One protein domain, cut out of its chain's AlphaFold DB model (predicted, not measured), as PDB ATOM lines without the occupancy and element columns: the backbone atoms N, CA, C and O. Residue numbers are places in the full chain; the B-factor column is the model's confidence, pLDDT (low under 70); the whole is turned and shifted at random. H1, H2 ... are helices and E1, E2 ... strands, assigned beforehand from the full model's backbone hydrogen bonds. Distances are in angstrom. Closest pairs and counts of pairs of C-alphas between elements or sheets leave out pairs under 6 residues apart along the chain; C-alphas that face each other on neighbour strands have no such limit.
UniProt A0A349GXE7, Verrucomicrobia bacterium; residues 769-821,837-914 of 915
ATOM      1  N   TYR A 769     -22.248  22.970  -7.880       92.38
ATOM      2  CA  TYR A 769     -21.207  21.957  -7.807       92.38
ATOM      3  C   TYR A 769     -21.552  20.754  -8.690       92.38
ATOM      4  O   TYR A 769     -22.658  20.222  -8.614       92.38
ATOM      5  N   VAL A 770     -20.591  20.275  -9.480       91.56
ATOM      6  CA  VAL A 770     -20.724  19.056 -10.291       91.56
ATOM      7  C   VAL A 770     -19.669  18.050  -9.847       91.56
ATOM      8  O   VAL A 770     -18.467  18.297  -9.972       91.56
ATOM      9  N   TYR A 771     -20.107  16.892  -9.346       91.06
ATOM     10  CA  TYR A 771     -19.187  15.811  -9.011       91.06
ATOM     11  C   TYR A 771     -18.625  15.195 -10.292       91.06
ATOM     12  O   TYR A 771     -19.368  14.704 -11.140       91.06
ATOM     13  N   ARG A 772     -17.297  15.175 -10.429       87.56
ATOM     14  CA  ARG A 772     -16.620  14.679 -11.641       87.56
ATOM     15  C   ARG A 772     -16.610  13.152 -11.769       87.56
ATOM     16  O   ARG A 772     -16.120  12.629 -12.762       87.56
ATOM     17  N   GLY A 773     -17.139  12.428 -10.782       84.69
ATOM     18  CA  GLY A 773     -17.119  10.963 -10.738       84.69
ATOM     19  C   GLY A 773     -15.873  10.372 -10.073       84.69
ATOM     20  O   GLY A 773     -15.880   9.190  -9.751       84.69
ATOM     21  N   THR A 774     -14.847  11.186  -9.813       88.38
ATOM     22  CA  THR A 774     -13.603  10.756  -9.163       88.38
ATOM     23  C   THR A 774     -13.546  11.272  -7.730       88.38
ATOM     24  O   THR A 774     -13.658  12.477  -7.503       88.38
ATOM     25  N   PHE A 775     -13.341  10.365  -6.770       91.44
ATOM     26  CA  PHE A 775     -13.213  10.712  -5.358       91.44
ATOM     27  C   PHE A 775     -11.884  11.422  -5.091       91.44
ATOM     28  O   PHE A 775     -10.822  10.966  -5.511       91.44
ATOM     29  N   THR A 776     -11.943  12.539  -4.371       93.25
ATOM     30  CA  THR A 776     -10.774  13.251  -3.851       93.25
ATOM     31  C   THR A 776     -10.665  12.985  -2.346       93.25
ATOM     32  O   THR A 776     -11.579  13.364  -1.613       93.25
ATOM     33  N   PRO A 777      -9.587  12.359  -1.847       90.12
ATOM     34  CA  PRO A 777      -9.437  12.105  -0.418       90.12
ATOM     35  C   PRO A 777      -9.144  13.399   0.359       90.12
ATOM     36  O   PRO A 777      -8.357  14.231  -0.085       90.12
ATOM     37  N   ALA A 778      -9.722  13.540   1.554       92.69
ATOM     38  CA  ALA A 778      -9.263  14.496   2.568       92.69
ATOM     39  C   ALA A 778      -9.147  13.786   3.933       92.69
ATOM     40  O   ALA A 778     -10.101  13.796   4.717       92.69
ATOM     41  N   PRO A 779      -8.000  13.137   4.226       91.12
ATOM     42  CA  PRO A 779      -7.838  12.262   5.394       91.12
ATOM     43  C   PRO A 779      -8.209  12.912   6.732       91.12
ATOM     44  O   PRO A 779      -8.760  12.253   7.607       91.12
ATOM     45  N   VAL A 780      -7.988  14.222   6.869       90.75
ATOM     46  CA  VAL A 780      -8.312  14.994   8.081       90.75
ATOM     47  C   VAL A 780      -9.809  14.962   8.439       90.75
ATOM     48  O   VAL A 780     -10.170  15.013   9.616       90.75
ATOM     49  N   LEU A 781     -10.695  14.817   7.446       92.75
ATOM     50  CA  LEU A 781     -12.147  14.751   7.645       92.75
ATOM     51  C   LEU A 781     -12.634  13.343   8.014       92.75
ATOM     52  O   LEU A 781     -13.746  13.198   8.520       92.75
ATOM     53  N   MET A 782     -11.835  12.298   7.783       92.31
ATOM     54  CA  MET A 782     -12.266  10.914   7.984       92.31
ATOM     55  C   MET A 782     -12.571  10.610   9.450       92.31
ATOM     56  O   MET A 782     -11.908  11.106  10.361       92.31
ATOM     57  N   GLY A 783     -13.565   9.753   9.676       92.19
ATOM     58  CA  GLY A 783     -13.977   9.321  11.008       92.19
ATOM     59  C   GLY A 783     -15.430   9.644  11.331       92.19
ATOM     60  O   GLY A 783     -16.220  10.053  10.477       92.19
ATOM     61  N   LYS A 784     -15.798   9.385  12.586       94.31
ATOM     62  CA  LYS A 784     -17.154   9.555  13.104       94.31
ATOM     63  C   LYS A 784     -17.357  10.987  13.588       94.31
ATOM     64  O   LYS A 784     -16.540  11.502  14.339       94.31
ATOM     65  N   TRP A 785     -18.486  11.582  13.228       94.38
ATOM     66  CA  TRP A 785     -18.869  12.942  13.598       94.38
ATOM     67  C   TRP A 785     -20.279  12.955  14.181       94.38
ATOM     68  O   TRP A 785     -21.160  12.238  13.702       94.38
ATOM     69  N   GLN A 786     -20.498  13.737  15.234       92.06
ATOM     70  CA  GLN A 786     -21.790  13.872  15.909       92.06
ATOM     71  C   GLN A 786     -22.166  15.349  16.046       92.06
ATOM     72  O   GLN A 786     -21.319  16.137  16.460       92.06
ATOM     73  N   PRO A 787     -23.406  15.742  15.716       90.75
ATOM     74  CA  PRO A 787     -23.827  17.131  15.832       90.75
ATOM     75  C   PRO A 787     -23.909  17.542  17.304       90.75
ATOM     76  O   PRO A 787     -24.523  16.845  18.115       90.75
ATOM     77  N   VAL A 788     -23.312  18.684  17.638       90.50
ATOM     78  CA  VAL A 788     -23.302  19.242  19.001       90.50
ATOM     79  C   VAL A 788     -23.982  20.605  19.086       90.50
ATOM     80  O   VAL A 788     -24.555  20.926  20.126       90.50
ATOM     81  N   ALA A 789     -23.997  21.379  17.996       89.56
ATOM     82  CA  ALA A 789     -24.637  22.691  17.949       89.56
ATOM     83  C   ALA A 789     -25.033  23.109  16.523       89.56
ATOM     84  O   ALA A 789     -24.669  22.467  15.533       89.56
ATOM     85  N   LYS A 790     -25.783  24.212  16.435       89.00
ATOM     86  CA  LYS A 790     -25.939  25.014  15.218       89.00
ATOM     87  C   LYS A 790     -25.356  26.397  15.485       89.00
ATOM     88  O   LYS A 790     -25.669  26.979  16.521       89.00
ATOM     89  N   ALA A 791     -24.556  26.917  14.565       88.12
ATOM     90  CA  ALA A 791     -23.949  28.234  14.716       88.12
ATOM     91  C   ALA A 791     -23.873  28.974  13.382       88.12
ATOM     92  O   ALA A 791     -23.656  28.360  12.342       88.12
ATOM     93  N   LYS A 792     -24.023  30.297  13.408       86.25
ATOM     94  CA  LYS A 792     -23.889  31.155  12.219       86.25
ATOM     95  C   LYS A 792     -22.431  31.339  11.793       86.25
ATOM     96  O   LYS A 792     -22.153  31.597  10.629       86.25
ATOM     97  N   SER A 793     -21.500  31.212  12.732       87.06
ATOM     98  CA  SER A 793     -20.063  31.361  12.510       87.06
ATOM     99  C   SER A 793     -19.265  30.647  13.605       87.06
ATOM    100  O   SER A 793     -19.827  30.114  14.565       87.06
ATOM    101  N   VAL A 794     -17.936  30.647  13.472       86.94
ATOM    102  CA  VAL A 794     -17.029  30.185  14.534       86.94
ATOM    103  C   VAL A 794     -17.186  31.039  15.797       86.94
ATOM    104  O   VAL A 794     -17.242  30.483  16.891       86.94
ATOM    105  N   ASP A 795     -17.321  32.358  15.646       87.44
ATOM    106  CA  ASP A 795     -17.461  33.298  16.765       87.44
ATOM    107  C   ASP A 795     -18.797  33.120  17.496       87.44
ATOM    108  O   ASP A 795     -18.843  33.140  18.725       87.44
ATOM    109  N   ASP A 796     -19.882  32.858  16.757       87.56
ATOM    110  CA  ASP A 796     -21.181  32.519  17.347       87.56
ATOM    111  C   ASP A 796     -21.076  31.239  18.187       87.56
ATOM    112  O   ASP A 796     -21.511  31.204  19.338       87.56
ATOM    113  N   TYR A 797     -20.405  30.200  17.677       91.06
ATOM    114  CA  TYR A 797     -20.194  28.982  18.460       91.06
ATOM    115  C   TYR A 797     -19.288  29.209  19.684       91.06
ATOM    116  O   TYR A 797     -19.554  28.662  20.756       91.06
ATOM    117  N   GLN A 798     -18.252  30.046  19.570       88.94
ATOM    118  CA  GLN A 798     -17.422  30.447  20.712       88.94
ATOM    119  C   GLN A 798     -18.245  31.148  21.797       88.94
ATOM    120  O   GLN A 798     -18.102  30.820  22.977       88.94
ATOM    121  N   ALA A 799     -19.137  32.060  21.407       87.00
ATOM    122  CA  ALA A 799     -20.042  32.739  22.326       87.00
ATOM    123  C   ALA A 799     -21.030  31.758  22.983       87.00
ATOM    124  O   ALA A 799     -21.257  31.830  24.193       87.00
ATOM    125  N   GLN A 800     -21.569  30.799  22.220       87.94
ATOM    126  CA  GLN A 800     -22.432  29.737  22.751       87.94
ATOM    127  C   GLN A 800     -21.705  28.873  23.795       87.94
ATOM    128  O   GLN A 800     -22.270  28.599  24.855       87.94
ATOM    129  N   LEU A 801     -20.447  28.491  23.542       86.12
ATOM    130  CA  LEU A 801     -19.624  27.737  24.494       86.12
ATOM    131  C   LEU A 801     -19.302  28.552  25.753       86.12
ATOM    132  O   LEU A 801     -19.444  28.035  26.859       86.12
ATOM    133  N   ALA A 802     -18.914  29.822  25.607       84.31
ATOM    134  CA  ALA A 802     -18.640  30.704  26.743       84.31
ATOM    135  C   ALA A 802     -19.874  30.857  27.646       84.31
ATOM    136  O   ALA A 802     -19.777  30.719  28.866       84.31
ATOM    137  N   LYS A 803     -21.052  31.040  27.037       84.50
ATOM    138  CA  LYS A 803     -22.328  31.089  27.753       84.50
ATOM    139  C   LYS A 803     -22.650  29.768  28.449       84.50
ATOM    140  O   LYS A 803     -23.112  29.779  29.584       84.50
ATOM    141  N   GLN A 804     -22.381  28.629  27.809       81.81
ATOM    142  CA  GLN A 804     -22.594  27.325  28.434       81.81
ATOM    143  C   GLN A 804     -21.700  27.129  29.670       81.81
ATOM    144  O   GLN A 804     -22.184  26.633  30.685       81.81
ATOM    145  N   VAL A 805     -20.433  27.552  29.615       80.62
ATOM    146  CA  VAL A 805     -19.518  27.521  30.770       80.62
ATOM    147  C   VAL A 805     -20.019  28.434  31.894       80.62
ATOM    148  O   VAL A 805     -20.002  28.034  33.059       80.62
ATOM    149  N   GLU A 806     -20.513  29.630  31.564       79.06
ATOM    150  CA  GLU A 806     -21.106  30.554  32.538       79.06
ATOM    151  C   GLU A 806     -22.365  29.962  33.198       79.06
ATOM    152  O   GLU A 806     -22.511  30.005  34.423       79.06
ATOM    153  N   ASP A 807     -23.258  29.363  32.409       77.94
ATOM    154  CA  ASP A 807     -24.479  28.721  32.896       77.94
ATOM    155  C   ASP A 807     -24.163  27.491  33.765       77.94
ATOM    156  O   ASP A 807     -24.767  27.308  34.823       77.94
ATOM    157  N   GLU A 808     -23.182  26.669  33.383       75.81
ATOM    158  CA  GLU A 808     -22.719  25.527  34.182       75.81
ATOM    159  C   GLU A 808     -22.068  25.978  35.498       75.81
ATOM    160  O   GLU A 808     -22.332  25.383  36.548       75.81
ATOM    161  N   ALA A 809     -21.297  27.070  35.485       76.56
ATOM    162  CA  ALA A 809     -20.750  27.681  36.693       76.56
ATOM    163  C   ALA A 809     -21.860  28.218  37.614       76.56
ATOM    164  O   ALA A 809     -21.827  27.962  38.820       76.56
ATOM    165  N   LYS A 810     -22.891  28.877  37.064       77.81
ATOM    166  CA  LYS A 810     -24.076  29.333  37.819       77.81
ATOM    167  C   LYS A 810     -24.857  28.168  38.420       77.81
ATOM    168  O   LYS A 810     -25.252  28.236  39.583       77.81
ATOM    169  N   VAL A 811     -25.061  27.085  37.668       74.12
ATOM    170  CA  VAL A 811     -25.742  25.875  38.157       74.12
ATOM    171  C   VAL A 811     -24.928  25.200  39.260       74.12
ATOM    172  O   VAL A 811     -25.503  24.795  40.270       74.12
ATOM    173  N   LYS A 812     -23.602  25.118  39.118       75.00
ATOM    174  CA  LYS A 812     -22.713  24.552  40.140       75.00
ATOM    175  C   LYS A 812     -22.705  25.401  41.416       75.00
ATOM    176  O   LYS A 812     -22.877  24.849  42.499       75.00
ATOM    177  N   ALA A 813     -22.631  26.727  41.287       74.44
ATOM    178  CA  ALA A 813     -22.737  27.657  42.411       74.44
ATOM    179  C   ALA A 813     -24.108  27.568  43.110       74.44
ATOM    180  O   ALA A 813     -24.188  27.536  44.337       74.44
ATOM    181  N   ALA A 814     -25.198  27.453  42.344       67.69
ATOM    182  CA  ALA A 814     -26.542  27.255  42.888       67.69
ATOM    183  C   ALA A 814     -26.694  25.894  43.595       67.69
ATOM    184  O   ALA A 814     -27.344  25.811  44.638       67.69
ATOM    185  N   ALA A 815     -26.075  24.835  43.064       66.25
ATOM    186  CA  ALA A 815     -26.060  23.508  43.673       66.25
ATOM    187  C   ALA A 815     -25.263  23.486  44.988       66.25
ATOM    188  O   ALA A 815     -25.725  22.904  45.970       66.25
ATOM    189  N   GLU A 816     -24.109  24.156  45.044       70.06
ATOM    190  CA  GLU A 816     -23.308  24.317  46.265       70.06
ATOM    191  C   GLU A 816     -24.047  25.153  47.324       70.06
ATOM    192  O   GLU A 816     -24.130  24.740  48.485       70.06
ATOM    193  N   ALA A 817     -24.698  26.250  46.924       69.00
ATOM    194  CA  ALA A 817     -25.522  27.075  47.812       69.00
ATOM    195  C   ALA A 817     -26.763  26.333  48.353       69.00
ATOM    196  O   ALA A 817     -27.159  26.535  49.503       69.00
ATOM    197  N   ALA A 818     -27.382  25.455  47.555       64.44
ATOM    198  CA  ALA A 818     -28.491  24.606  47.998       64.44
ATOM    199  C   ALA A 818     -28.035  23.542  49.013       64.44
ATOM    200  O   ALA A 818     -28.735  23.292  49.999       64.44
ATOM    201  N   LYS A 819     -26.833  22.979  48.815       65.19
ATOM    202  CA  LYS A 819     -26.209  21.984  49.704       65.19
ATOM    203  C   LYS A 819     -25.888  22.566  51.086       65.19
ATOM    204  O   LYS A 819     -26.112  21.896  52.086       65.19
ATOM    205  N   GLN A 820     -25.453  23.827  51.148       65.06
ATOM    206  CA  GLN A 820     -25.197  24.542  52.408       65.06
ATOM    207  C   GLN A 820     -26.474  24.910  53.190       65.06
ATOM    208  O   GLN A 820     -26.407  25.134  54.393       65.06
ATOM    209  N   LYS A 821     -27.645  24.956  52.535       68.75
ATOM    210  CA  LYS A 821     -28.933  25.352  53.146       68.75
ATOM    211  C   LYS A 821     -29.891  24.184  53.425       68.75
ATOM    212  O   LYS A 821     -31.055  24.427  53.736       68.75
ATOM    213  N   GLY A 837     -30.968  18.680  11.874       63.19
ATOM    214  CA  GLY A 837     -31.435  18.258  10.549       63.19
ATOM    215  C   GLY A 837     -30.510  17.246   9.868       63.19
ATOM    216  O   GLY A 837     -30.982  16.469   9.042       63.19
ATOM    217  N   ILE A 838     -29.233  17.195  10.264       74.56
ATOM    218  CA  ILE A 838     -28.290  16.130   9.911       74.56
ATOM    219  C   ILE A 838     -27.975  15.293  11.158       74.56
ATOM    220  O   ILE A 838     -27.704  15.831  12.232       74.56
ATOM    221  N   GLY A 839     -28.082  13.968  11.035       82.25
ATOM    222  CA  GLY A 839     -27.672  13.039  12.089       82.25
ATOM    223  C   GLY A 839     -26.151  12.905  12.163       82.25
ATOM    224  O   GLY A 839     -25.428  13.413  11.309       82.25
ATOM    225  N   GLY A 840     -25.652  12.188  13.169       88.56
ATOM    226  CA  GLY A 840     -24.246  11.798  13.192       88.56
ATOM    227  C   GLY A 840     -23.899  10.873  12.023       88.56
ATOM    228  O   GLY A 840     -24.682   9.985  11.680       88.56
ATOM    229  N   PHE A 841     -22.723  11.063  11.430       92.62
ATOM    230  CA  PHE A 841     -22.273  10.313  10.258       92.62
ATOM    231  C   PHE A 841     -20.802   9.905  10.360       92.62
ATOM    232  O   PHE A 841     -20.064  10.374  11.226       92.62
ATOM    233  N   VAL A 842     -20.379   8.993   9.485       94.38
ATOM    234  CA  VAL A 842     -19.002   8.490   9.404       94.38
ATOM    235  C   VAL A 842     -18.466   8.720   7.997       94.38
ATOM    236  O   VAL A 842     -18.978   8.122   7.055       94.38
ATOM    237  N   LEU A 843     -17.434   9.553   7.851       93.81
ATOM    238  CA  LEU A 843     -16.744   9.752   6.574       93.81
ATOM    239  C   LEU A 843     -15.682   8.665   6.400       93.81
ATOM    240  O   LEU A 843     -14.779   8.531   7.229       93.81
ATOM    241  N   GLN A 844     -15.821   7.869   5.342       93.12
ATOM    242  CA  GLN A 844     -14.960   6.728   5.032       93.12
ATOM    243  C   GLN A 844     -14.212   6.952   3.721       93.12
ATOM    244  O   GLN A 844     -14.628   7.757   2.887       93.12
ATOM    245  N   ASP A 845     -13.132   6.203   3.524       90.44
ATOM    246  CA  ASP A 845     -12.393   6.230   2.266       90.44
ATOM    247  C   ASP A 845     -13.277   5.799   1.077       90.44
ATOM    248  O   ASP A 845     -14.299   5.118   1.238       90.44
ATOM    249  N   GLY A 846     -12.917   6.245  -0.127       86.44
ATOM    250  CA  GLY A 846     -13.708   6.025  -1.341       86.44
ATOM    251  C   GLY A 846     -15.045   6.780  -1.365       86.44
ATOM    252  O   GLY A 846     -15.977   6.353  -2.046       86.44
ATOM    253  N   GLY A 847     -15.171   7.872  -0.602       87.44
ATOM    254  CA  GLY A 847     -16.319   8.786  -0.635       87.44
ATOM    255  C   GLY A 847     -17.596   8.282   0.040       87.44
ATOM    256  O   GLY A 847     -18.648   8.917  -0.075       87.44
ATOM    257  N   LYS A 848     -17.536   7.157   0.763       89.06
ATOM    258  CA  LYS A 848     -18.691   6.587   1.473       89.06
ATOM    259  C   LYS A 848     -19.003   7.374   2.746       89.06
ATOM    260  O   LYS A 848     -18.101   7.757   3.493       89.06
ATOM    261  N   VAL A 849     -20.294   7.565   3.016       90.75
ATOM    262  CA  VAL A 849     -20.790   8.203   4.242       90.75
ATOM    263  C   VAL A 849     -21.691   7.216   4.986       90.75
ATOM    264  O   VAL A 849     -22.761   6.851   4.509       90.75
ATOM    265  N   GLY A 850     -21.244   6.746   6.150       87.56
ATOM    266  CA  GLY A 850     -22.006   5.860   7.029       87.56
ATOM    267  C   GLY A 850     -22.949   6.630   7.956       87.56
ATOM    268  O   GLY A 850     -22.676   7.771   8.319       87.56
ATOM    269  N   GLY A 851     -24.050   6.002   8.376       82.25
ATOM    270  CA  GLY A 851     -25.005   6.572   9.343       82.25
ATOM    271  C   GLY A 851     -26.078   7.494   8.749       82.25
ATOM    272  O   GLY A 851     -27.106   7.708   9.387       82.25
ATOM    273  N   VAL A 852     -25.900   7.966   7.513       80.06
ATOM    274  CA  VAL A 852     -26.878   8.782   6.773       80.06
ATOM    275  C   VAL A 852     -27.076   8.233   5.356       80.06
ATOM    276  O   VAL A 852     -26.150   7.688   4.761       80.06
ATOM    277  N   LYS A 853     -28.302   8.332   4.823       73.69
ATOM    278  CA  LYS A 853     -28.650   7.892   3.458       73.69
ATOM    279  C   LYS A 853     -28.432   9.023   2.454       73.69
ATOM    280  O   LYS A 853     -28.480  10.183   2.835       73.69
ATOM    281  N   ASP A 854     -28.209   8.674   1.188       78.19
ATOM    282  CA  ASP A 854     -28.146   9.610   0.046       78.19
ATOM    283  C   ASP A 854     -26.957  10.583   0.025       78.19
ATOM    284  O   ASP A 854     -26.867  11.433  -0.867       78.19
ATOM    285  N   PHE A 855     -25.999  10.401   0.937       87.00
ATOM    286  CA  PHE A 855     -24.758  11.166   0.980       87.00
ATOM    287  C   PHE A 855     -23.577  10.414   0.361       87.00
ATOM    288  O   PHE A 855     -23.420   9.200   0.531       87.00
ATOM    289  N   ILE A 856     -22.717  11.169  -0.315       91.44
ATOM    290  CA  ILE A 856     -21.308  10.832  -0.545       91.44
ATOM    291  C   ILE A 856     -20.460  12.043  -0.148       91.44
ATOM    292  O   ILE A 856     -20.992  13.139   0.033       91.44
ATOM    293  N   TRP A 857     -19.147  11.884  -0.055       93.44
ATOM    294  CA  TRP A 857     -18.250  13.020   0.137       93.44
ATOM    295  C   TRP A 857     -17.049  12.946  -0.801       93.44
ATOM    296  O   TRP A 857     -16.669  11.865  -1.246       93.44
ATOM    297  N   SER A 858     -16.479  14.101  -1.133       93.19
ATOM    298  CA  SER A 858     -15.258  14.213  -1.932       93.19
ATOM    299  C   SER A 858     -14.577  15.548  -1.649       93.19
ATOM    300  O   SER A 858     -15.209  16.602  -1.725       93.19
ATOM    301  N   GLY A 859     -13.286  15.511  -1.328       94.06
ATOM    302  CA  GLY A 859     -12.533  16.673  -0.871       94.06
ATOM    303  C   GLY A 859     -13.160  17.233   0.402       94.06
ATOM    304  O   GLY A 859     -13.310  16.523   1.390       94.06
ATOM    305  N   ASN A 860     -13.571  18.494   0.358       94.06
ATOM    306  CA  ASN A 860     -14.251  19.182   1.452       94.06
ATOM    307  C   ASN A 860     -15.757  19.370   1.201       94.06
ATOM    308  O   ASN A 860     -16.373  20.255   1.788       94.06
ATOM    309  N   ILE A 861     -16.356  18.571   0.313       94.94
ATOM    310  CA  ILE A 861     -17.767  18.684  -0.060       94.94
ATOM    311  C   ILE A 861     -18.519  17.423   0.355       94.94
ATOM    312  O   ILE A 861     -18.135  16.302   0.012       94.94
ATOM    313  N   LEU A 862     -19.618  17.619   1.075       93.50
ATOM    314  CA  LEU A 862     -20.606  16.604   1.410       93.50
ATOM    315  C   LEU A 862     -21.777  16.732   0.431       93.50
ATOM    316  O   LEU A 862     -22.514  17.715   0.437       93.50
ATOM    317  N   ILE A 863     -21.936  15.746  -0.443       91.81
ATOM    318  CA  ILE A 863     -22.893  15.777  -1.550       91.81
ATOM    319  C   ILE A 863     -24.149  15.027  -1.123       91.81
ATOM    320  O   ILE A 863     -24.092  13.823  -0.868       91.81
ATOM    321  N   ASN A 864     -25.285  15.719  -1.090       86.69
ATOM    322  CA  ASN A 864     -26.594  15.142  -0.814       86.69
ATOM    323  C   ASN A 864     -27.378  14.951  -2.118       86.69
ATOM    324  O   ASN A 864     -27.882  15.906  -2.717       86.69
ATOM    325  N   SER A 865     -27.514  13.700  -2.551       77.25
ATOM    326  CA  SER A 865     -28.315  13.347  -3.731       77.25
ATOM    327  C   SER A 865     -29.829  13.445  -3.496       77.25
ATOM    328  O   SER A 865     -30.578  13.621  -4.451       77.25
ATOM    329  N   GLY A 866     -30.297  13.419  -2.245       71.25
ATOM    330  CA  GLY A 866     -31.713  13.582  -1.911       71.25
ATOM    331  C   GLY A 866     -32.183  15.041  -1.957       71.25
ATOM    332  O   GLY A 866     -33.236  15.331  -2.522       71.25
ATOM    333  N   SER A 867     -31.406  15.978  -1.394       72.38
ATOM    334  CA  SER A 867     -31.739  17.416  -1.430       72.38
ATOM    335  C   SER A 867     -31.176  18.162  -2.642       72.38
ATOM    336  O   SER A 867     -31.533  19.323  -2.844       72.38
ATOM    337  N   GLN A 868     -30.353  17.497  -3.464       80.00
ATOM    338  CA  GLN A 868     -29.627  18.086  -4.598       80.00
ATOM    339  C   GLN A 868     -28.711  19.247  -4.175       80.00
ATOM    340  O   GLN A 868     -28.585  20.255  -4.871       80.00
ATOM    341  N   GLU A 869     -28.047  19.088  -3.031       86.94
ATOM    342  CA  GLU A 869     -27.176  20.099  -2.426       86.94
ATOM    343  C   GLU A 869     -25.754  19.558  -2.247       86.94
ATOM    344  O   GLU A 869     -25.536  18.362  -2.039       86.94
ATOM    345  N   ALA A 870     -24.778  20.451  -2.340       92.56
ATOM    346  CA  ALA A 870     -23.376  20.204  -2.050       92.56
ATOM    347  C   ALA A 870     -22.978  21.118  -0.893       92.56
ATOM    348  O   ALA A 870     -22.903  22.335  -1.053       92.56
ATOM    349  N   LEU A 871     -22.788  20.513   0.277       93.00
ATOM    350  CA  LEU A 871     -22.532  21.200   1.534       93.00
ATOM    351  C   LEU A 871     -21.029  21.274   1.759       93.00
ATOM    352  O   LEU A 871     -20.341  20.247   1.755       93.00
ATOM    353  N   LYS A 872     -20.509  22.476   1.977       94.00
ATOM    354  CA  LYS A 872     -19.107  22.644   2.336       94.00
ATOM    355  C   LYS A 872     -18.852  22.139   3.754       94.00
ATOM    356  O   LYS A 872     -19.655  22.342   4.666       94.00
ATOM    357  N   MET A 873     -17.710  21.485   3.917       94.69
ATOM    358  CA  MET A 873     -17.197  20.963   5.172       94.69
ATOM    359  C   MET A 873     -15.845  21.594   5.474       94.69
ATOM    360  O   MET A 873     -14.910  21.432   4.697       94.69
ATOM    361  N   ASP A 874     -15.710  22.249   6.619       93.00
ATOM    362  CA  ASP A 874     -14.436  22.820   7.052       93.00
ATOM    363  C   ASP A 874     -14.163  22.434   8.515       93.00
ATOM    364  O   ASP A 874     -15.029  22.575   9.376       93.00
ATOM    365  N   ILE A 875     -12.948  21.970   8.822       92.88
ATOM    366  CA  ILE A 875     -12.510  21.828  10.218       92.88
ATOM    367  C   ILE A 875     -12.098  23.199  10.744       92.88
ATOM    368  O   ILE A 875     -11.363  23.939  10.086       92.88
ATOM    369  N   LYS A 876     -12.572  23.531  11.943       92.50
ATOM    370  CA  LYS A 876     -12.210  24.748  12.667       92.50
ATOM    371  C   LYS A 876     -11.803  24.394  14.090       92.50
ATOM    372  O   LYS A 876     -12.442  23.568  14.743       92.50
ATOM    373  N   THR A 877     -10.764  25.059  14.580       90.12
ATOM    374  CA  THR A 877     -10.317  24.934  15.969       90.12
ATOM    375  C   THR A 877     -11.036  25.962  16.825       90.12
ATOM    376  O   THR A 877     -10.945  27.163  16.578       90.12
ATOM    377  N   VAL A 878     -11.746  25.494  17.848       87.69
ATOM    378  CA  VAL A 878     -12.485  26.326  18.799       87.69
ATOM    379  C   VAL A 878     -12.055  25.943  20.207       87.69
ATOM    380  O   VAL A 878     -12.181  24.784  20.594       87.69
ATOM    381  N   GLN A 879     -11.502  26.907  20.955       86.06
ATOM    382  CA  GLN A 879     -10.952  26.690  22.305       86.06
ATOM    383  C   GLN A 879      -9.977  25.490  22.375       86.06
ATOM    384  O   GLN A 879     -10.030  24.675  23.289       86.06
ATOM    385  N   GLY A 880      -9.104  25.353  21.368       84.19
ATOM    386  CA  GLY A 880      -8.096  24.284  21.304       84.19
ATOM    387  C   GLY A 880      -8.615  22.905  20.871       84.19
ATOM    388  O   GLY A 880      -7.834  21.960  20.830       84.19
ATOM    389  N   LYS A 881      -9.901  22.775  20.518       89.06
ATOM    390  CA  LYS A 881     -10.511  21.527  20.040       89.06
ATOM    391  C   LYS A 881     -11.018  21.666  18.608       89.06
ATOM    392  O   LYS A 881     -11.598  22.687  18.246       89.06
ATOM    393  N   GLU A 882     -10.805  20.636  17.794       91.44
ATOM    394  CA  GLU A 882     -11.292  20.597  16.415       91.44
ATOM    395  C   GLU A 882     -12.776  20.232  16.349       91.44
ATOM    396  O   GLU A 882     -13.221  19.241  16.936       91.44
ATOM    397  N   TYR A 883     -13.522  21.002  15.564       93.94
ATOM    398  CA  TYR A 883     -14.905  20.723  15.200       93.94
ATOM    399  C   TYR A 883     -15.053  20.782  13.682       93.94
ATOM    400  O   TYR A 883     -14.421  21.604  13.015       93.94
ATOM    401  N   LEU A 884     -15.908  19.925  13.136       95.06
ATOM    402  CA  LEU A 884     -16.274  19.951  11.728       95.06
ATOM    403  C   LEU A 884     -17.512  20.833  11.553       95.06
ATOM    404  O   LEU A 884     -18.571  20.537  12.102       95.06
ATOM    405  N   PHE A 885     -17.376  21.901  10.778       93.75
ATOM    406  CA  PHE A 885     -18.468  22.780  10.386       93.75
ATOM    407  C   PHE A 885     -18.997  22.307   9.037       93.75
ATOM    408  O   PHE A 885     -18.265  22.301   8.048       93.75
ATOM    409  N   VAL A 886     -20.261  21.898   9.006       93.06
ATOM    410  CA  VAL A 886     -20.963  21.481   7.789       93.06
ATOM    411  C   VAL A 886     -22.034  22.516   7.498       93.06
ATOM    412  O   VAL A 886     -22.829  22.819   8.387       93.06
ATOM    413  N   GLU A 887     -22.071  23.071   6.290       91.75
ATOM    414  CA  GLU A 887     -23.148  23.992   5.900       91.75
ATOM    415  C   GLU A 887     -24.526  23.362   6.152       91.75
ATOM    416  O   GLU A 887     -24.744  22.179   5.885       91.75
ATOM    417  N   GLU A 888     -25.474  24.148   6.666       85.88
ATOM    418  CA  GLU A 888     -26.815  23.655   6.999       85.88
ATOM    419  C   GLU A 888     -27.620  23.218   5.762       85.88
ATOM    420  O   GLU A 888     -28.531  22.392   5.873       85.88
ATOM    421  N   GLY A 889     -27.257  23.733   4.585       83.38
ATOM    422  CA  GLY A 889     -27.997  23.541   3.344       83.38
ATOM    423  C   GLY A 889     -29.235  24.430   3.287       83.38
ATOM    424  O   GLY A 889     -29.241  25.547   3.804       83.38
ATOM    425  N   GLY A 890     -30.294  23.958   2.623       74.94
ATOM    426  CA  GLY A 890     -31.516  24.748   2.462       74.94
ATOM    427  C   GLY A 890     -31.420  25.825   1.377       74.94
ATOM    428  O   GLY A 890     -32.297  26.680   1.309       74.94
ATOM    429  N   PHE A 891     -30.428  25.742   0.486       77.06
ATOM    430  CA  PHE A 891     -30.071  26.749  -0.525       77.06
ATOM    431  C   PHE A 891     -31.217  27.181  -1.463       77.06
ATOM    432  O   PHE A 891     -31.161  28.263  -2.049       77.06
ATOM    433  N   SER A 892     -32.260  26.357  -1.609       61.12
ATOM    434  CA  SER A 892     -33.433  26.654  -2.441       61.12
ATOM    435  C   SER A 892     -34.575  27.395  -1.727       61.12
ATOM    436  O   SER A 892     -35.559  27.722  -2.384       61.12
ATOM    437  N   ALA A 893     -34.525  27.595  -0.406       56.97
ATOM    438  CA  ALA A 893     -35.583  28.313   0.304       56.97
ATOM    439  C   ALA A 893     -35.356  29.826   0.158       56.97
ATOM    440  O   ALA A 893     -34.306  30.327   0.557       56.97
ATOM    441  N   GLN A 894     -36.321  30.552  -0.418       49.91
ATOM    442  CA  GLN A 894     -36.399  32.001  -0.210       49.91
ATOM    443  C   GLN A 894     -36.652  32.233   1.287       49.91
ATOM    444  O   GLN A 894     -37.459  31.518   1.883       49.91
ATOM    445  N   SER A 895     -35.925  33.162   1.914       41.03
ATOM    446  CA  SER A 895     -36.197  33.556   3.297       41.03
ATOM    447  C   SER A 895     -37.642  34.055   3.395       41.03
ATOM    448  O   SER A 895     -38.084  34.864   2.586       41.03
ATOM    449  N   GLU A 896     -38.396  33.558   4.377       37.00
ATOM    450  CA  GLU A 896     -39.819  33.882   4.595       37.00
ATOM    451  C   GLU A 896     -40.052  35.314   5.131       37.00
ATOM    452  O   GLU A 896     -41.106  35.612   5.689       37.00
ATOM    453  N   THR A 897     -39.088  36.221   4.977       32.34
ATOM    454  CA  THR A 897     -39.184  37.613   5.424       32.34
ATOM    455  C   THR A 897     -38.595  38.531   4.361       32.34
ATOM    456  O   THR A 897     -37.397  38.489   4.086       32.34
ATOM    457  N   VAL A 898     -39.451  39.382   3.793       33.41
ATOM    458  CA  VAL A 898     -39.144  40.394   2.759       33.41
ATOM    459  C   VAL A 898     -38.167  41.478   3.261       33.41
ATOM    460  O   VAL A 898     -37.750  42.334   2.493       33.41
ATOM    461  N   GLU A 899     -37.745  41.440   4.528       31.31
ATOM    462  CA  GLU A 899     -36.874  42.466   5.118       31.31
ATOM    463  C   GLU A 899     -35.362  42.194   5.016       31.31
ATOM    464  O   GLU A 899     -34.588  43.105   5.290       31.31
ATOM    465  N   ASP A 900     -34.912  41.023   4.549       36.88
ATOM    466  CA  ASP A 900     -33.474  40.720   4.437       36.88
ATOM    467  C   ASP A 900     -33.055  40.387   2.991       36.88
ATOM    468  O   ASP A 900     -32.739  39.246   2.652       36.88
ATOM    469  N   GLU A 901     -32.978  41.406   2.127       34.53
ATOM    470  CA  GLU A 901     -32.170  41.353   0.889       34.53
ATOM    471  C   GLU A 901     -30.648  41.430   1.172       34.53
ATOM    472  O   GLU A 901     -29.820  41.436   0.258       34.53
ATOM    473  N   ALA A 902     -30.236  41.444   2.445       36.94
ATOM    474  CA  ALA A 902     -28.838  41.453   2.853       36.94
ATOM    475  C   ALA A 902     -28.294  40.021   3.033       36.94
ATOM    476  O   ALA A 902     -28.571  39.363   4.027       36.94
ATOM    477  N   GLN A 903     -27.489  39.564   2.063       44.81
ATOM    478  CA  GLN A 903     -26.556  38.422   2.133       44.81
ATOM    479  C   GLN A 903     -27.060  37.167   2.875       44.81
ATOM    480  O   GLN A 903     -26.917  37.023   4.089       44.81
ATOM    481  N   TRP A 904     -27.537  36.176   2.116       44.75
ATOM    482  CA  TRP A 904     -27.777  34.830   2.639       44.75
ATOM    483  C   TRP A 904     -26.498  34.265   3.297       44.75
ATOM    484  O   TRP A 904     -25.534  33.940   2.605       44.75
ATOM    485  N   ASN A 905     -26.488  34.144   4.629       57.31
ATOM    486  CA  ASN A 905     -25.408  33.525   5.405       57.31
ATOM    487  C   ASN A 905     -25.854  32.134   5.872       57.31
ATOM    488  O   ASN A 905     -26.688  32.016   6.775       57.31
ATOM    489  N   ALA A 906     -25.301  31.075   5.269       63.34
ATOM    490  CA  ALA A 906     -25.523  29.703   5.724       63.34
ATOM    491  C   ALA A 906     -25.160  29.586   7.208       63.34
ATOM    492  O   ALA A 906     -24.027  29.873   7.589       63.34
ATOM    493  N   SER A 907     -26.080  29.111   8.046       82.19
ATOM    494  CA  SER A 907     -25.664  28.574   9.344       82.19
ATOM    495  C   SER A 907     -24.958  27.228   9.137       82.19
ATOM    496  O   SER A 907     -25.091  26.585   8.094       82.19
ATOM    497  N   TYR A 908     -24.196  26.790  10.133       88.88
ATOM    498  CA  TYR A 908     -23.448  25.539  10.127       88.88
ATOM    499  C   TYR A 908     -23.979  24.585  11.194       88.88
ATOM    500  O   TYR A 908     -24.270  24.981  12.327       88.88
ATOM    501  N   TYR A 909     -24.028  23.300  10.855       92.19
ATOM    502  CA  TYR A 909     -23.989  22.232  11.842       92.19
ATOM    503  C   TYR A 909     -22.564  22.107  12.366       92.19
ATOM    504  O   TYR A 909     -21.632  21.858  11.598       92.19
ATOM    505  N   VAL A 910     -22.402  22.260  13.677       92.62
ATOM    506  CA  VAL A 910     -21.121  22.043  14.347       92.62
ATOM    507  C   VAL A 910     -21.081  20.604  14.828       92.62
ATOM    508  O   VAL A 910     -21.942  20.175  15.604       92.62
ATOM    509  N   MET A 911     -20.089  19.859  14.356       92.94
ATOM    510  CA  MET A 911     -19.937  18.439  14.624       92.94
ATOM    511  C   MET A 911     -18.675  18.187  15.447       92.94
ATOM    512  O   MET A 911     -17.590  18.677  15.132       92.94
ATOM    513  N   GLU A 912     -18.804  17.371  16.484       92.81
ATOM    514  CA  GLU A 912     -17.690  16.881  17.284       92.81
ATOM    515  C   GLU A 912     -17.249  15.501  16.790       92.81
ATOM    516  O   GLU A 912     -18.079  14.662  16.418       92.81
ATOM    517  N   ARG A 913     -15.937  15.256  16.789       91.12
ATOM    518  CA  ARG A 913     -15.376  13.955  16.427       91.12
ATOM    519  C   ARG A 913     -15.769  12.926  17.491       91.12
ATOM    520  O   ARG A 913     -15.410  13.049  18.660       91.12
ATOM    521  N   GLY A 914     -16.540  11.922  17.089       78.88
ATOM    522  CA  GLY A 914     -16.928  10.815  17.953       78.88
ATOM    523  C   GLY A 914     -15.738   9.906  18.248       78.88
ATOM    524  O   GLY A 914     -14.889   9.708  17.380       78.88
TER     525      GLY A 914
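AT A GLANCE: This is residues 769 to 821 and 837 to 914 of the 915 residues of a protein of Verrucomicrobia bacterium (UniProt A0A349GXE7). A single sheet of seven strands curls into a rough, incomplete barrel, and one long helix, H1, meets it only with its first turns and then sticks out as an arm. A long loop also leaves the body, with residues 896 to 903 sticking out. The printed part has 131 residues, with one named helix and seven named strands in the order E1 H1 E2 E3 E4 E5 E6 E7, class mixed, helices and strands. The antiparallel sheet runs E2, E1, E7, E6, E5, E4, E3. The whole is loose, with a radius of gyration of the C-alphas of 18.3 A, and elongated, spanning 66 by 42 by 24 A.

IN THESE COORDINATES: After residues 769 to 782, which hold no named element, E1 covers residues 783 to 791, 21.7 A long, starting at C-alpha 783 (-13.977, 9.321, 11.008). H1, residues 794 to 820, measures 39.2 A and ends at C-alpha 820 (-25.197, 24.542, 52.408). Past the cut come E2, residues 841 to 843, E3, residues 855 to 858, and E4, residues 861 to 864. E5, residues 869 to 878, is the longest strand at 26.6 A. E6 is residues 881 to 887, 19.1 A, and E7 is residues 908 to 913, 15.5 A, ending at C-alpha 913 (-15.376, 13.955, 16.427).

HOW THE PARTS SIT: The sheet is strongly twisted and curled like part of a barrel, with edge strands E2 and E3. E1 bends by 65 degrees at residue 788 and pairs with E2 over residues 783 to 785, where N 785 and O 841 are 2.8 A apart. It pairs with E7 over residues 785 to 791, with N 786 and O 912 at 2.8 A. E3, E4, E5, E6 and E7 form a meander, each strand the antiparallel neighbour of the one before. In it N 863 and O 856 are 2.8 A apart, N 871 and O 862 2.8 A, N 883 and O 876 2.9 A, and N 911 and O 884 2.8 A. The closest C-alphas of E2 and E3 are those of Leu 843 and Trp 857, 7.4 A apart. H1 is on the sheet through residues 794 to 801; its closest C-alpha pair with E1 is Tyr 797 and Ala 791, 5.4 A. In H1 every O i to N i+4 pair is within hydrogen-bond range.

THE WHOLE: The C-alphas of Arg 772 and Lys 821 are farthest apart, 66.8 A. Residues 803 to 821 stand free. Residues 822 to 836 are not printed, and the gap across this cut is 43.3 A. The links E2 to E3 and E6 to E7 are long. Confidence is under 70 at residues 814 to 815, 817 to 821, 837 and 892 to 906.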